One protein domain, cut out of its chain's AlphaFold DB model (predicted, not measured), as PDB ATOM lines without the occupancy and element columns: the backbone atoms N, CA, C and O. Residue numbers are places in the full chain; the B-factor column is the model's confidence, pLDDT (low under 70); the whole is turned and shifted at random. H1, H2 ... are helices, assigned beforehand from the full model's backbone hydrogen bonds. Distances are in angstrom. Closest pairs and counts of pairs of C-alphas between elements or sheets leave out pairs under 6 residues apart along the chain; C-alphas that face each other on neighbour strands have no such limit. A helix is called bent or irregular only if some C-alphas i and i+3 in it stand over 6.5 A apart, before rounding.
ATOM      1  N   ASP A   9      -5.432   8.313 -35.461       92.88
ATOM      2  CA  ASP A   9      -6.070   8.783 -34.232       92.88
ATOM      3  C   ASP A   9      -5.795   7.858 -33.039       92.88
ATOM      4  O   ASP A   9      -6.142   8.206 -31.909       92.88
ATOM      5  N   LEU A  10      -5.150   6.704 -33.268       95.25
ATOM      6  CA  LEU A  10      -4.661   5.849 -32.191       95.25
ATOM      7  C   LEU A  10      -3.684   6.641 -31.303       95.25
ATOM      8  O   LEU A  10      -2.755   7.263 -31.838       95.25
ATOM      9  N   PRO A  11      -3.875   6.639 -29.968       94.94
ATOM     10  CA  PRO A  11      -3.079   7.450 -29.058       94.94
ATOM     11  C   PRO A  11      -1.573   7.253 -29.225       94.94
ATOM     12  O   PRO A  11      -0.850   8.250 -29.322       94.94
ATOM     13  N   SER A  12      -1.105   6.005 -29.346       96.12
ATOM     14  CA  SER A  12       0.327   5.713 -29.447       96.12
ATOM     15  C   SER A  12       0.971   6.448 -30.627       96.12
ATOM     16  O   SER A  12       1.982   7.130 -30.466       96.12
ATOM     17  N   LYS A  13       0.328   6.410 -31.801       95.19
ATOM     18  CA  LYS A  13       0.784   7.060 -33.037       95.19
ATOM     19  C   LYS A  13       0.670   8.571 -32.961       95.19
ATOM     20  O   LYS A  13       1.613   9.276 -33.318       95.19
ATOM     21  N   LYS A  14      -0.484   9.070 -32.518       94.19
ATOM     22  CA  LYS A  14      -0.757  10.505 -32.442       94.19
ATOM     23  C   LYS A  14       0.286  11.208 -31.580       94.19
ATOM     24  O   LYS A  14       0.916  12.166 -32.026       94.19
ATOM     25  N   TYR A  15       0.482  10.718 -30.360       93.81
ATOM     26  CA  TYR A  15       1.378  11.361 -29.411       93.81
ATOM     27  C   TYR A  15       2.852  11.053 -29.675       93.81
ATOM     28  O   TYR A  15       3.691  11.900 -29.381       93.81
ATOM     29  N   GLN A  16       3.192   9.898 -30.262       95.25
ATOM     30  CA  GLN A  16       4.557   9.658 -30.736       95.25
ATOM     31  C   GLN A  16       4.943  10.672 -31.816       95.25
ATOM     32  O   GLN A  16       5.989  11.305 -31.704       95.25
ATOM     33  N   ASN A  17       4.079  10.883 -32.813       94.88
ATOM     34  CA  ASN A  17       4.323  11.871 -33.863       94.88
ATOM     35  C   ASN A  17       4.462  13.285 -33.283       94.88
ATOM     36  O   ASN A  17       5.336  14.038 -33.703       94.88
ATOM     37  N   GLU A  18       3.611  13.666 -32.329       93.88
ATOM     38  CA  GLU A  18       3.712  14.958 -31.642       93.88
ATOM     39  C   GLU A  18       5.057  15.109 -30.922       93.88
ATOM     40  O   GLU A  18       5.781  16.073 -31.171       93.88
ATOM     41  N   LEU A  19       5.419  14.131 -30.090       95.62
ATOM     42  CA  LEU A  19       6.671  14.124 -29.342       95.62
ATOM     43  C   LEU A  19       7.878  14.219 -30.280       95.62
ATOM     44  O   LEU A  19       8.695  15.122 -30.122       95.62
ATOM     45  N   GLU A  20       7.973  13.336 -31.276       97.00
ATOM     46  CA  GLU A  20       9.090  13.296 -32.225       97.00
ATOM     47  C   GLU A  20       9.229  14.597 -33.024       97.00
ATOM     48  O   GLU A  20      10.348  15.073 -33.228       97.00
ATOM     49  N   ASN A  21       8.112  15.199 -33.440       96.19
ATOM     50  CA  ASN A  21       8.128  16.466 -34.164       96.19
ATOM     51  C   ASN A  21       8.614  17.618 -33.279       96.19
ATOM     52  O   ASN A  21       9.473  18.388 -33.702       96.19
ATOM     53  N   VAL A  22       8.095  17.734 -32.054       95.69
ATOM     54  CA  VAL A  22       8.404  18.866 -31.166       95.69
ATOM     55  C   VAL A  22       9.817  18.774 -30.595       95.69
ATOM     56  O   VAL A  22      10.464  19.805 -30.429       95.69
ATOM     57  N   ILE A  23      10.332  17.566 -30.332       97.00
ATOM     58  CA  ILE A  23      11.734  17.402 -29.912       97.00
ATOM     59  C   ILE A  23      12.718  17.395 -31.089       97.00
ATOM     60  O   ILE A  23      13.919  17.224 -30.877       97.00
ATOM     61  N   HIS A  24      12.217  17.534 -32.322       97.56
ATOM     62  CA  HIS A  24      13.001  17.450 -33.551       97.56
ATOM     63  C   HIS A  24      13.825  16.153 -33.635       97.56
ATOM     64  O   HIS A  24      15.018  16.160 -33.944       97.56
ATOM     65  N   TYR A  25      13.187  15.005 -33.383       97.94
ATOM     66  CA  TYR A  25      13.861  13.705 -33.289       97.94
ATOM     67  C   TYR A  25      14.708  13.372 -34.528       97.94
ATOM     68  O   TYR A  25      15.852  12.943 -34.401       97.94
ATOM     69  N   LYS A  26      14.212  13.682 -35.731       97.50
ATOM     70  CA  LYS A  26      14.956  13.491 -36.986       97.50
ATOM     71  C   LYS A  26      16.270  14.282 -37.041       97.50
ATOM     72  O   LYS A  26      17.243  13.831 -37.642       97.50
ATOM     73  N   GLU A  27      16.318  15.469 -36.437       97.31
ATOM     74  CA  GLU A  27      17.556  16.245 -36.327       97.31
ATOM     75  C   GLU A  27      18.514  15.611 -35.312       97.31
ATOM     76  O   GLU A  27      19.723  15.555 -35.555       97.31
ATOM     77  N   ALA A  28      17.986  15.063 -34.213       96.94
ATOM     78  CA  ALA A  28      18.781  14.283 -33.273       96.94
ATOM     79  C   ALA A  28      19.406  13.059 -33.960       96.94
ATOM     80  O   ALA A  28      20.613  12.864 -33.843       96.94
ATOM     81  N   GLU A  29      18.638  12.293 -34.744       96.50
ATOM     82  CA  GLU A  29      19.154  11.173 -35.548       96.50
ATOM     83  C   GLU A  29      20.289  11.618 -36.477       96.50
ATOM     84  O   GLU A  29      21.368  11.030 -36.463       96.50
ATOM     85  N   GLN A  30      20.107  12.714 -37.218       96.00
ATOM     86  CA  GLN A  30      21.152  13.252 -38.096       96.00
ATOM     87  C   GLN A  30      22.423  13.643 -37.339       96.00
ATOM     88  O   GLN A  30      23.528  13.433 -37.840       96.00
ATOM     89  N   ASN A  31      22.298  14.206 -36.136       94.81
ATOM     90  CA  ASN A  31      23.443  14.566 -35.300       94.81
ATOM     91  C   ASN A  31      24.056  13.370 -34.551       94.81
ATOM     92  O   ASN A  31      25.118  13.518 -33.949       94.81
ATOM     93  N   MET A  32      23.450  12.182 -34.631       92.75
ATOM     94  CA  MET A  32      24.067  10.919 -34.220       92.75
ATOM     95  C   MET A  32      24.887  10.263 -35.347       92.75
ATOM     96  O   MET A  32      25.594   9.289 -35.085       92.75
ATOM     97  N   GLU A  33      24.829  10.746 -36.590       90.44
ATOM     98  CA  GLU A  33      25.510  10.114 -37.730       90.44
ATOM     99  C   GLU A  33      26.953  10.590 -37.955       90.44
ATOM    100  O   GLU A  33      27.289  11.764 -37.800       90.44
ATOM    101  N   GLY A  34      27.812   9.655 -38.372       84.62
ATOM    102  CA  GLY A  34      29.212   9.926 -38.708       84.62
ATOM    103  C   GLY A  34      30.007  10.571 -37.567       84.62
ATOM    104  O   GLY A  34      29.967  10.128 -36.421       84.62
ATOM    105  N   ASP A  35      30.749  11.626 -37.897       87.38
ATOM    106  CA  ASP A  35      31.516  12.454 -36.962       87.38
ATOM    107  C   ASP A  35      30.692  13.609 -36.365       87.38
ATOM    108  O   ASP A  35      31.196  14.387 -35.552       87.38
ATOM    109  N   ARG A  36      29.405  13.741 -36.714       90.50
ATOM    110  CA  ARG A  36      28.550  14.819 -36.189       90.50
ATOM    111  C   ARG A  36      28.356  14.705 -34.690       90.50
ATOM    112  O   ARG A  36      28.351  15.716 -34.002       90.50
ATOM    113  N   LEU A  37      28.298  13.486 -34.167       88.38
ATOM    114  CA  LEU A  37      28.123  13.245 -32.738       88.38
ATOM    115  C   LEU A  37      29.270  13.822 -31.888       88.38
ATOM    116  O   LEU A  37      29.056  14.185 -30.734       88.38
ATOM    117  N   THR A  38      30.476  13.941 -32.456       87.44
ATOM    118  CA  THR A  38      31.639  14.555 -31.797       87.44
ATOM    119  C   THR A  38      31.838  16.019 -32.185       87.44
ATOM    120  O   THR A  38      32.298  16.807 -31.364       87.44
ATOM    121  N   THR A  39      31.489  16.407 -33.414       89.25
ATOM    122  CA  THR A  39      31.691  17.776 -33.923       89.25
ATOM    123  C   THR A  39      30.531  18.729 -33.619       89.25
ATOM    124  O   THR A  39      30.724  19.944 -33.650       89.25
ATOM    125  N   LYS A  40      29.343  18.207 -33.293       92.62
ATOM    126  CA  LYS A  40      28.115  18.951 -32.962       92.62
ATOM    127  C   LYS A  40      27.704  18.770 -31.501       92.62
ATOM    128  O   LYS A  40      26.560  18.459 -31.184       92.62
ATOM    129  N   LEU A  41      28.652  18.938 -30.579       92.56
ATOM    130  CA  LEU A  41      28.357  18.916 -29.136       92.56
ATOM    131  C   LEU A  41      27.475  20.095 -28.692       92.56
ATOM    132  O   LEU A  41      26.763  19.989 -27.692       92.56
ATOM    133  N   ASP A  42      27.497  21.201 -29.436       95.50
ATOM    134  CA  ASP A  42      26.586  22.336 -29.263       95.50
ATOM    135  C   ASP A  42      25.126  21.897 -29.417       95.50
ATOM    136  O   ASP A  42      24.306  22.197 -28.554       95.50
ATOM    137  N   PHE A  43      24.814  21.071 -30.421       97.19
ATOM    138  CA  PHE A  43      23.468  20.522 -30.593       97.19
ATOM    139  C   PHE A  43      22.970  19.822 -29.319       97.19
ATOM    140  O   PHE A  43      21.881  20.110 -28.830       97.19
ATOM    141  N   TRP A  44      23.787  18.946 -28.730       97.19
ATOM    142  CA  TRP A  44      23.404  18.181 -27.539       97.19
ATOM    143  C   TRP A  44      23.361  19.008 -26.253       97.19
ATOM    144  O   TRP A  44      22.606  18.672 -25.342       97.19
ATOM    145  N   SER A  45      24.177  20.059 -26.157       97.06
ATOM    146  CA  SER A  45      24.278  20.903 -24.960       97.06
ATOM    147  C   SER A  45      23.313  22.084 -24.948       97.06
ATOM    148  O   SER A  45      22.993  22.571 -23.865       97.06
ATOM    149  N   THR A  46      22.835  22.537 -26.113       97.50
ATOM    150  CA  THR A  46      21.954  23.709 -26.218       97.50
ATOM    151  C   THR A  46      20.686  23.432 -27.017       97.50
ATOM    152  O   THR A  46      19.595  23.584 -26.476       97.50
ATOM    153  N   VAL A  47      20.808  22.983 -28.270       98.19
ATOM    154  CA  VAL A  47      19.673  22.897 -29.212       98.19
ATOM    155  C   VAL A  47      18.660  21.829 -28.787       98.19
ATOM    156  O   VAL A  47      17.477  22.114 -28.627       98.19
ATOM    157  N   PHE A  48      19.113  20.601 -28.527       98.25
ATOM    158  CA  PHE A  48      18.235  19.520 -28.082       98.25
ATOM    159  C   PHE A  48      17.575  19.815 -26.715       98.25
ATOM    160  O   PHE A  48      16.362  19.629 -26.597       98.25
ATOM    161  N   PRO A  49      18.295  20.334 -25.695       98.12
ATOM    162  CA  PRO A  49      17.671  20.852 -24.477       98.12
ATOM    163  C   PRO A  49      16.583  21.908 -24.711       98.12
ATOM    164  O   PRO A  49      15.557  21.863 -24.038       98.12
ATOM    165  N   GLU A  50      16.759  22.828 -25.662       97.75
ATOM    166  CA  GLU A  50      15.740  23.831 -26.001       97.75
ATOM    167  C   GLU A  50      14.479  23.186 -26.598       97.75
ATOM    168  O   GLU A  50      13.362  23.496 -26.175       97.75
ATOM    169  N   HIS A  51      14.633  22.223 -27.511       97.62
ATOM    170  CA  HIS A  51      13.500  21.450 -28.027       97.62
ATOM    171  C   HIS A  51      12.768  20.685 -26.915       97.62
ATOM    172  O   HIS A  51      11.537  20.682 -26.857       97.62
ATOM    173  N   LEU A  52      13.518  20.097 -25.979       96.88
ATOM    174  CA  LEU A  52      12.956  19.408 -24.822       96.88
ATOM    175  C   LEU A  52      12.192  20.364 -23.891       96.88
ATOM    176  O   LEU A  52      11.089  20.037 -23.455       96.88
ATOM    177  N   TYR A  53      12.740  21.551 -23.613       95.50
ATOM    178  CA  TYR A  53      12.063  22.609 -22.855       95.50
ATOM    179  C   TYR A  53      10.734  23.004 -23.509       95.50
ATOM    180  O   TYR A  53       9.709  23.090 -22.827       95.50
ATOM    181  N   ASN A  54      10.739  23.192 -24.832       94.12
ATOM    182  CA  ASN A  54       9.546  23.552 -25.593       94.12
ATOM    183  C   ASN A  54       8.474  22.459 -25.524       94.12
ATOM    184  O   ASN A  54       7.307  22.776 -25.296       94.12
ATOM    185  N   TYR A  55       8.848  21.182 -25.657       94.25
ATOM    186  CA  TYR A  55       7.902  20.077 -25.483       94.25
ATOM    187  C   TYR A  55       7.299  20.063 -24.072       94.25
ATOM    188  O   TYR A  55       6.080  20.079 -23.908       94.25
ATOM    189  N   ILE A  56       8.145  20.092 -23.042       92.69
ATOM    190  CA  ILE A  56       7.714  19.990 -21.643       92.69
ATOM    191  C   ILE A  56       6.749  21.128 -21.282       92.69
ATOM    192  O   ILE A  56       5.674  20.868 -20.744       92.69
ATOM    193  N   ASN A  57       7.081  22.379 -21.603       88.12
ATOM    194  CA  ASN A  57       6.246  23.513 -21.198       88.12
ATOM    195  C   ASN A  57       4.943  23.635 -21.979       88.12
ATOM    196  O   ASN A  57       3.935  24.050 -21.406       88.12
ATOM    197  N   ASN A  58       4.951  23.287 -23.266       87.75
ATOM    198  CA  ASN A  58       3.766  23.451 -24.102       87.75
ATOM    199  C   ASN A  58       2.766  22.304 -23.930       87.75
ATOM    200  O   ASN A  58       1.572  22.526 -24.114       87.75
ATOM    201  N   TYR A  59       3.229  21.102 -23.567       85.50
ATOM    202  CA  TYR A  59       2.387  19.905 -23.622       85.50
ATOM    203  C   TYR A  59       2.062  19.291 -22.256       85.50
ATOM    204  O   TYR A  59       0.940  18.814 -22.095       85.50
ATOM    205  N   ILE A  60       2.945  19.345 -21.245       84.31
ATOM    206  CA  ILE A  60       2.687  18.659 -19.956       84.31
ATOM    207  C   ILE A  60       1.437  19.192 -19.252       84.31
ATOM    208  O   ILE A  60       0.626  18.416 -18.746       84.31
ATOM    209  N   SER A  61       1.242  20.511 -19.259       75.25
ATOM    210  CA  SER A  61       0.056  21.133 -18.656       75.25
ATOM    211  C   SER A  61      -1.252  20.739 -19.359       75.25
ATOM    212  O   SER A  61      -2.311  20.752 -18.731       75.25
ATOM    213  N   GLY A  62      -1.178  20.361 -20.640       78.88
ATOM    214  CA  GLY A  62      -2.311  19.946 -21.466       78.88
ATOM    215  C   GLY A  62      -2.609  18.446 -21.437       78.88
ATOM    216  O   GLY A  62      -3.620  18.022 -21.998       78.88
ATOM    217  N   TRP A  63      -1.767  17.626 -20.801       82.94
ATOM    218  CA  TRP A  63      -2.023  16.192 -20.683       82.94
ATOM    219  C   TRP A  63      -3.265  15.933 -19.824       82.94
ATOM    220  O   TRP A  63      -3.371  16.418 -18.692       82.94
ATOM    221  N   SER A  64      -4.201  15.131 -20.340       80.56
ATOM    222  CA  SER A  64      -5.342  14.676 -19.546       80.56
ATOM    223  C   SER A  64      -4.853  13.829 -18.365       80.56
ATOM    224  O   SER A  64      -3.867  13.104 -18.520       80.56
ATOM    225  N   PRO A  65      -5.522  13.879 -17.197       78.06
ATOM    226  CA  PRO A  65      -5.139  13.081 -16.030       78.06
ATOM    227  C   PRO A  65      -4.888  11.605 -16.361       78.06
ATOM    228  O   PRO A  65      -3.859  11.067 -15.968       78.06
ATOM    229  N   ASP A  66      -5.753  11.011 -17.186       76.00
ATOM    230  CA  ASP A  66      -5.685   9.595 -17.569       76.00
ATOM    231  C   ASP A  66      -4.520   9.261 -18.519       76.00
ATOM    232  O   ASP A  66      -4.175   8.099 -18.694       76.00
ATOM    233  N   ASN A  67      -3.892  10.269 -19.135       83.12
ATOM    234  CA  ASN A  67      -2.815  10.084 -20.107       83.12
ATOM    235  C   ASN A  67      -1.448  10.572 -19.594       83.12
ATOM    236  O   ASN A  67      -0.412  10.199 -20.141       83.12
ATOM    237  N   LYS A  68      -1.411  11.389 -18.532       88.38
ATOM    238  CA  LYS A  68      -0.176  11.999 -17.999       88.38
ATOM    239  C   LYS A  68       0.939  10.982 -17.752       88.38
ATOM    240  O   LYS A  68       2.059  11.174 -18.228       88.38
ATOM    241  N   GLU A  69       0.628   9.886 -17.063       90.38
ATOM    242  CA  GLU A  69       1.618   8.851 -16.747       90.38
ATOM    243  C   GLU A  69       2.201   8.218 -18.014       90.38
ATOM    244  O   GLU A  69       3.418   8.061 -18.138       90.38
ATOM    245  N   LYS A  70       1.344   7.892 -18.985       92.75
ATOM    246  CA  LYS A  70       1.756   7.300 -20.258       92.75
ATOM    247  C   LYS A  70       2.606   8.271 -21.080       92.75
ATOM    248  O   LYS A  70       3.690   7.900 -21.533       92.75
ATOM    249  N   ARG A  71       2.206   9.540 -21.196       94.25
ATOM    250  CA  ARG A  71       3.019  10.558 -21.883       94.25
ATOM    251  C   ARG A  71       4.392  10.751 -21.225       94.25
ATOM    252  O   ARG A  71       5.392  10.897 -21.929       94.25
ATOM    253  N   CYS A  72       4.471  10.681 -19.894       94.12
ATOM    254  CA  CYS A  72       5.747  10.722 -19.180       94.12
ATOM    255  C   CYS A  72       6.637   9.502 -19.475       94.12
ATOM    256  O   CYS A  72       7.853   9.647 -19.656       94.12
ATOM    257  N   ARG A  73       6.053   8.296 -19.546       94.44
ATOM    258  CA  ARG A  73       6.784   7.080 -19.942       94.44
ATOM    259  C   ARG A  73       7.314   7.184 -21.368       94.44
ATOM    260  O   ARG A  73       8.466   6.824 -21.593       94.44
ATOM    261  N   ASP A  74       6.536   7.744 -22.292       95.69
ATOM    262  CA  ASP A  74       6.960   7.966 -23.680       95.69
ATOM    263  C   ASP A  74       8.111   8.967 -23.793       95.69
ATOM    264  O   ASP A  74       9.074   8.723 -24.523       95.69
ATOM    265  N   LEU A  75       8.066  10.051 -23.014       96.19
ATOM    266  CA  LEU A  75       9.176  10.997 -22.930       96.19
ATOM    267  C   LEU A  75      10.444  10.330 -22.376       96.19
ATOM    268  O   LEU A  75      11.529  10.483 -22.933       96.19
ATOM    269  N   ASN A  76      10.333   9.564 -21.290       96.44
ATOM    270  CA  ASN A  76      11.486   8.848 -20.741       96.44
ATOM    271  C   ASN A  76      12.041   7.818 -21.731       96.44
ATOM    272  O   ASN A  76      13.260   7.732 -21.887       96.44
ATOM    273  N   TYR A  77      11.159   7.095 -22.425       96.38
ATOM    274  CA  TYR A  77      11.527   6.139 -23.462       96.38
ATOM    275  C   TYR A  77      12.343   6.795 -24.573       96.38
ATOM    276  O   TYR A  77      13.425   6.301 -24.879       96.38
ATOM    277  N   ILE A  78      11.878   7.901 -25.168       97.19
ATOM    278  CA  ILE A  78      12.579   8.491 -26.317       97.19
ATOM    279  C   ILE A  78      13.961   9.021 -25.924       97.19
ATOM    280  O   ILE A  78      14.929   8.838 -26.661       97.19
ATOM    281  N   LEU A  79      14.086   9.606 -24.727       97.69
ATOM    282  CA  LEU A  79      15.372  10.068 -24.202       97.69
ATOM    283  C   LEU A  79      16.322   8.893 -23.943       97.69
ATOM    284  O   LEU A  79      17.500   8.959 -24.295       97.69
ATOM    285  N   ASP A  80      15.814   7.805 -23.365       96.88
ATOM    286  CA  ASP A  80      16.583   6.579 -23.166       96.88
ATOM    287  C   ASP A  80      16.984   5.947 -24.512       96.88
ATOM    288  O   ASP A  80      18.129   5.538 -24.685       96.88
ATOM    289  N   PHE A  81      16.095   5.927 -25.503       95.94
ATOM    290  CA  PHE A  81      16.365   5.376 -26.831       95.94
ATOM    291  C   PHE A  81      17.466   6.153 -27.572       95.94
ATOM    292  O   PHE A  81      18.380   5.551 -28.148       95.94
ATOM    293  N   ILE A  82      17.445   7.490 -27.491       96.31
ATOM    294  CA  ILE A  82      18.523   8.359 -27.990       96.31
ATOM    295  C   ILE A  82      19.848   7.996 -27.315       96.31
ATOM    296  O   ILE A  82      20.845   7.728 -27.986       96.31
ATOM    297  N   LEU A  83      19.868   7.926 -25.984       96.00
ATOM    298  CA  LEU A  83      21.077   7.602 -25.228       96.00
ATOM    299  C   LEU A  83      21.596   6.189 -25.532       96.00
ATOM    300  O   LEU A  83      22.799   6.014 -25.724       96.00
ATOM    301  N   LYS A  84      20.716   5.191 -25.664       94.81
ATOM    302  CA  LYS A  84      21.073   3.832 -26.099       94.81
ATOM    303  C   LYS A  84      21.764   3.852 -27.463       94.81
ATOM    304  O   LYS A  84      22.803   3.211 -27.634       94.81
ATOM    305  N   SER A  85      21.232   4.632 -28.401       93.31
ATOM    306  CA  SER A  85      21.781   4.785 -29.753       93.31
ATOM    307  C   SER A  85      23.168   5.437 -29.743       93.31
ATOM    308  O   SER A  85      24.104   4.928 -30.362       93.31
ATOM    309  N   ILE A  86      23.352   6.505 -28.961       93.75
ATOM    310  CA  ILE A  86      24.653   7.175 -28.780       93.75
ATOM    311  C   ILE A  86      25.668   6.225 -28.130       93.75
ATOM    312  O   ILE A  86      26.804   6.118 -28.594       93.75
ATOM    313  N   LYS A  87      25.260   5.485 -27.095       92.31
ATOM    314  CA  LYS A  87      26.109   4.507 -26.401       92.31
ATOM    315  C   LYS A  87      26.564   3.378 -27.323       92.31
ATOM    316  O   LYS A  87      27.694   2.907 -27.221       92.31
ATOM    317  N   ALA A  88      25.701   2.926 -28.232       91.19
ATOM    318  CA  ALA A  88      26.074   1.929 -29.230       91.19
ATOM    319  C   ALA A  88      27.177   2.451 -30.166       91.19
ATOM    320  O   ALA A  88      28.106   1.709 -30.480       91.19
ATOM    321  N   LYS A  89      27.120   3.733 -30.547       90.62
ATOM    322  CA  LYS A  89      28.129   4.376 -31.400       90.62
ATOM    323  C   LYS A  89      29.455   4.603 -30.669       90.62
ATOM    324  O   LYS A  89      30.505   4.355 -31.260       90.62
ATOM    325  N   GLU A  90      29.427   4.964 -29.383       89.56
ATOM    326  CA  GLU A  90      30.631   5.086 -28.535       89.56
ATOM    327  C   GLU A  90      31.485   3.806 -28.557       89.56
ATOM    328  O   GLU A  90      32.707   3.883 -28.682       89.56
ATOM    329  N   LYS A  91      30.857   2.619 -28.549       85.44
ATOM    330  CA  LYS A  91      31.572   1.327 -28.640       85.44
ATOM    331  C   LYS A  91      32.443   1.200 -29.895       85.44
ATOM    332  O   LYS A  91      33.393   0.424 -29.895       85.44
ATOM    333  N   THR A  92      32.103   1.928 -30.959       84.88
ATOM    334  CA  THR A  92      32.805   1.907 -32.253       84.88
ATOM    335  C   THR A  92      33.662   3.149 -32.503       84.88
ATOM    336  O   THR A  92      34.506   3.132 -33.395       84.88
ATOM    337  N   ASN A  93      33.479   4.215 -31.717       83.38
ATOM    338  CA  ASN A  93      34.225   5.462 -31.829       83.38
ATOM    339  C   ASN A  93      34.432   6.083 -30.438       83.38
ATOM    340  O   ASN A  93      33.559   6.766 -29.905       83.38
ATOM    341  N   SER A  94      35.626   5.878 -29.881       80.06
ATOM    342  CA  SER A  94      36.011   6.338 -28.540       80.06
ATOM    343  C   SER A  94      36.139   7.858 -28.396       80.06
ATOM    344  O   SER A  94      36.301   8.346 -27.281       80.06
ATOM    345  N   LEU A  95      36.064   8.621 -29.494       84.06
ATOM    346  CA  LEU A  95      36.014  10.086 -29.446       84.06
ATOM    347  C   LEU A  95      34.636  10.599 -28.998       84.06
ATOM    348  O   LEU A  95      34.505  11.759 -28.604       84.06
ATOM    349  N   ILE A  96      33.603   9.752 -29.056       84.25
ATOM    350  CA  ILE A  96      32.262  10.084 -28.577       84.25
ATOM    351  C   ILE A  96      32.291  10.167 -27.055       84.25
ATOM    352  O   ILE A  96      32.499   9.181 -26.359       84.25
ATOM    353  N   SER A  97      32.009  11.353 -26.525       88.00
ATOM    354  CA  SER A  97      31.866  11.560 -25.084       88.00
ATOM    355  C   SER A  97      30.441  11.222 -24.633       88.00
ATOM    356  O   SER A  97      29.673  12.122 -24.294       88.00
ATOM    357  N   TYR A  98      30.070   9.931 -24.616       92.56
ATOM    358  CA  TYR A  98      28.716   9.494 -24.228       92.56
ATOM    359  C   TYR A  98      28.302  10.081 -22.879       92.56
ATOM    360  O   TYR A  98      27.226  10.656 -22.761       92.56
ATOM    361  N   LYS A  99      29.185  10.007 -21.875       93.25
ATOM    362  CA  LYS A  99      28.924  10.530 -20.525       93.25
ATOM    363  C   LYS A  99      28.598  12.021 -20.511       93.25
ATOM    364  O   LYS A  99      27.775  12.460 -19.711       93.25
ATOM    365  N   LEU A 100      29.222  12.788 -21.402       94.75
ATOM    366  CA  LEU A 100      28.962  14.215 -21.526       94.75
ATOM    367  C   LEU A 100      27.563  14.458 -22.107       94.75
ATOM    368  O   LEU A 100      26.774  15.181 -21.502       94.75
ATOM    369  N   ILE A 101      27.223  13.798 -23.215       95.81
ATOM    370  CA  ILE A 101      25.907  13.936 -23.861       95.81
ATOM    371  C   ILE A 101      24.783  13.407 -22.955       95.81
ATOM    372  O   ILE A 101      23.749  14.055 -22.801       95.81
ATOM    373  N   GLU A 102      25.021  12.284 -22.275       96.44
ATOM    374  CA  GLU A 102      24.149  11.738 -21.232       96.44
ATOM    375  C   GLU A 102      23.877  12.769 -20.137       96.44
ATOM    376  O   GLU A 102      22.731  12.927 -19.711       96.44
ATOM    377  N   SER A 103      24.907  13.503 -19.702       96.75
ATOM    378  CA  SER A 103      24.741  14.553 -18.700       96.75
ATOM    379  C   SER A 103      23.898  15.720 -19.218       96.75
ATOM    380  O   SER A 103      23.017  16.177 -18.495       96.75
ATOM    381  N   TYR A 104      24.094  16.159 -20.466       97.56
ATOM    382  CA  TYR A 104      23.308  17.249 -21.048       97.56
ATOM    383  C   TYR A 104      21.824  16.892 -21.133       97.56
ATOM    384  O   TYR A 104      20.990  17.622 -20.596       97.56
ATOM    385  N   ILE A 105      21.502  15.733 -21.711       97.56
ATOM    386  CA  ILE A 105      20.117  15.275 -21.877       97.56
ATOM    387  C   ILE A 105      19.441  15.082 -20.514       97.56
ATOM    388  O   ILE A 105      18.343  15.591 -20.280       97.56
ATOM    389  N   ASN A 106      20.092  14.373 -19.586       97.44
ATOM    390  CA  ASN A 106      19.482  14.071 -18.293       97.44
ATOM    391  C   ASN A 106      19.343  15.309 -17.402       97.44
ATOM    392  O   ASN A 106      18.334  15.430 -16.708       97.44
ATOM    393  N   ASN A 107      20.319  16.221 -17.402       97.19
ATOM    394  CA  ASN A 107      20.235  17.442 -16.602       97.19
ATOM    395  C   ASN A 107      19.158  18.385 -17.138       97.19
ATOM    396  O   ASN A 107      18.387  18.914 -16.340       97.19
ATOM    397  N   ALA A 108      19.058  18.538 -18.463       97.44
ATOM    398  CA  ALA A 108      17.988  19.299 -19.098       97.44
ATOM    399  C   ALA A 108      16.611  18.731 -18.720       97.44
ATOM    400  O   ALA A 108      15.787  19.441 -18.147       97.44
ATOM    401  N   ALA A 109      16.393  17.428 -18.930       97.00
ATOM    402  CA  ALA A 109      15.134  16.769 -18.587       97.00
ATOM    403  C   ALA A 109      14.767  16.947 -17.105       97.00
ATOM    404  O   ALA A 109      13.654  17.356 -16.792       97.00
ATOM    405  N   LYS A 110      15.709  16.703 -16.182       96.38
ATOM    406  CA  LYS A 110      15.487  16.889 -14.736       96.38
ATOM    407  C   LYS A 110      15.157  18.335 -14.379       96.38
ATOM    408  O   LYS A 110      14.273  18.573 -13.562       96.38
ATOM    409  N   MET A 111      15.870  19.294 -14.966       95.69
ATOM    410  CA  MET A 111      15.652  20.715 -14.711       95.69
ATOM    411  C   MET A 111      14.260  21.151 -15.167       95.69
ATOM    412  O   MET A 111      13.560  21.825 -14.415       95.69
ATOM    413  N   TYR A 112      13.856  20.754 -16.373       95.00
ATOM    414  CA  TYR A 112      12.598  21.192 -16.975       95.00
ATOM    415  C   TYR A 112      11.378  20.432 -16.453       95.00
ATOM    416  O   TYR A 112      10.302  21.011 -16.383       95.00
ATOM    417  N   LEU A 113      11.538  19.179 -16.015       94.81
ATOM    418  CA  LEU A 113      10.471  18.415 -15.358       94.81
ATOM    419  C   LEU A 113      10.277  18.786 -13.885       94.81
ATOM    420  O   LEU A 113       9.262  18.432 -13.304       94.81
ATOM    421  N   ARG A 114      11.208  19.522 -13.262       93.19
ATOM    422  CA  ARG A 114      11.121  19.892 -11.839       93.19
ATOM    423  C   ARG A 114       9.790  20.551 -11.426       93.19
ATOM    424  O   ARG A 114       9.325  20.222 -10.340       93.19
ATOM    425  N   PRO A 115       9.175  21.459 -12.211       90.94
ATOM    426  CA  PRO A 115       7.864  22.025 -11.874       90.94
ATOM    427  C   PRO A 115       6.718  21.002 -11.883       90.94
ATOM    428  O   PRO A 115       5.666  21.290 -11.330       90.94
TER     429      PRO A 115
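Overview. This is residues 9 to 115 of the 212 residues of the protein "PIR Superfamily Protein" of Plasmodium ovale wallikeri (UniProt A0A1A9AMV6). Three long helices, H4, H5 and H6, run up and down along the longest axis as a bundle, with H6 over one side of the pair H4 and H5. On the other side of that pair are H1 and H2: H2 runs nearly along the long helices, while H1 slants across at a steep tilt, and short H3 is at the end where H4 begins. The printed part has 107 residues with six named helices, H1 to H6 in chain order, and no named strand; the class is all helix. It is compact, with a radius of gyration of the C-alphas of 14.2 A, but elongated in outline, spanning 43 by 28 by 18 A.

Arrangement. The longest helix is H5, residues 65 to 90. H6, residues 98 to 115, touches H5 with residues 98 to 105 alone, the closest C-alphas being those of Lys 87 and Tyr 98, 6.0 A apart; the two form a helical hairpin at a shallow tilt of 14 degrees, opposite ways. H4, residues 41 to 62, touches H6 the same way at a shallow tilt of 26 degrees, with the closest C-alphas, those of Ser 45 and Tyr 104, 5.4 A apart. H4 and H5 are close but not clearly touching; their closest C-alphas, of Ile 60 and Lys 68, are 7.5 A apart. H1, residues 11 to 22, touches H4 with residues 19 to 22 alone, the closest C-alphas being those of Val 22 and Tyr 55, 5.8 A apart, at a steep tilt of 45 degrees. H1 and H5 only just touch, with 3 pairs of C-alphas within 8 A; the closest are those of Leu 19 and Leu 75, 7.6 A apart. H2, residues 25 to 31, is close to H4 but not clearly touching, with C-alphas 28 and 48 the closest at 7.4 A. H3, residues 36 to 39, is close to H2 but not clearly touching, with C-alphas 31 and 37 the closest at 5.5 A, and H3 and H4 meet only through their link. Every O i to N i+4 pair is within hydrogen-bond range in H1 and H2, against 14 of 18 in H4, 20 of 22 in H5 and 13 of 14 in H6; H3 is too short for such a pair.

Along the chain. H5 measures 38.7 A from first to last C-alpha; C-alpha 65 is at (-5.139, 13.081, -16.030), and C-alpha 90 is at (30.631, 5.086, -28.535). H4 measures 31.6 A, H6 27.3 A, H1 16.3 A, H2 9.8 A and H3 4.9 A. H1 begins at C-alpha 11, (-3.079, 7.450, -29.058), and H6 ends at C-alpha 115, (7.864, 22.025, -11.874). H5 and H6 are irregular, with C-alphas 66 and 69 7.4 A apart and C-alphas 112 and 115 7.0 A apart; H4 is only just irregular, with C-alphas 58 and 61 7.0 A apart.

Size, cuts and confidence. The two C-alphas farthest apart are those of Pro 65 and Ser 94, at 43.5 A. The printed part has no cut and no long link; the seven-residue link from H5 to H6 is short, and the other four are tight. The mean pLDDT of the printed part is 92.7, and no printed residue is under 70.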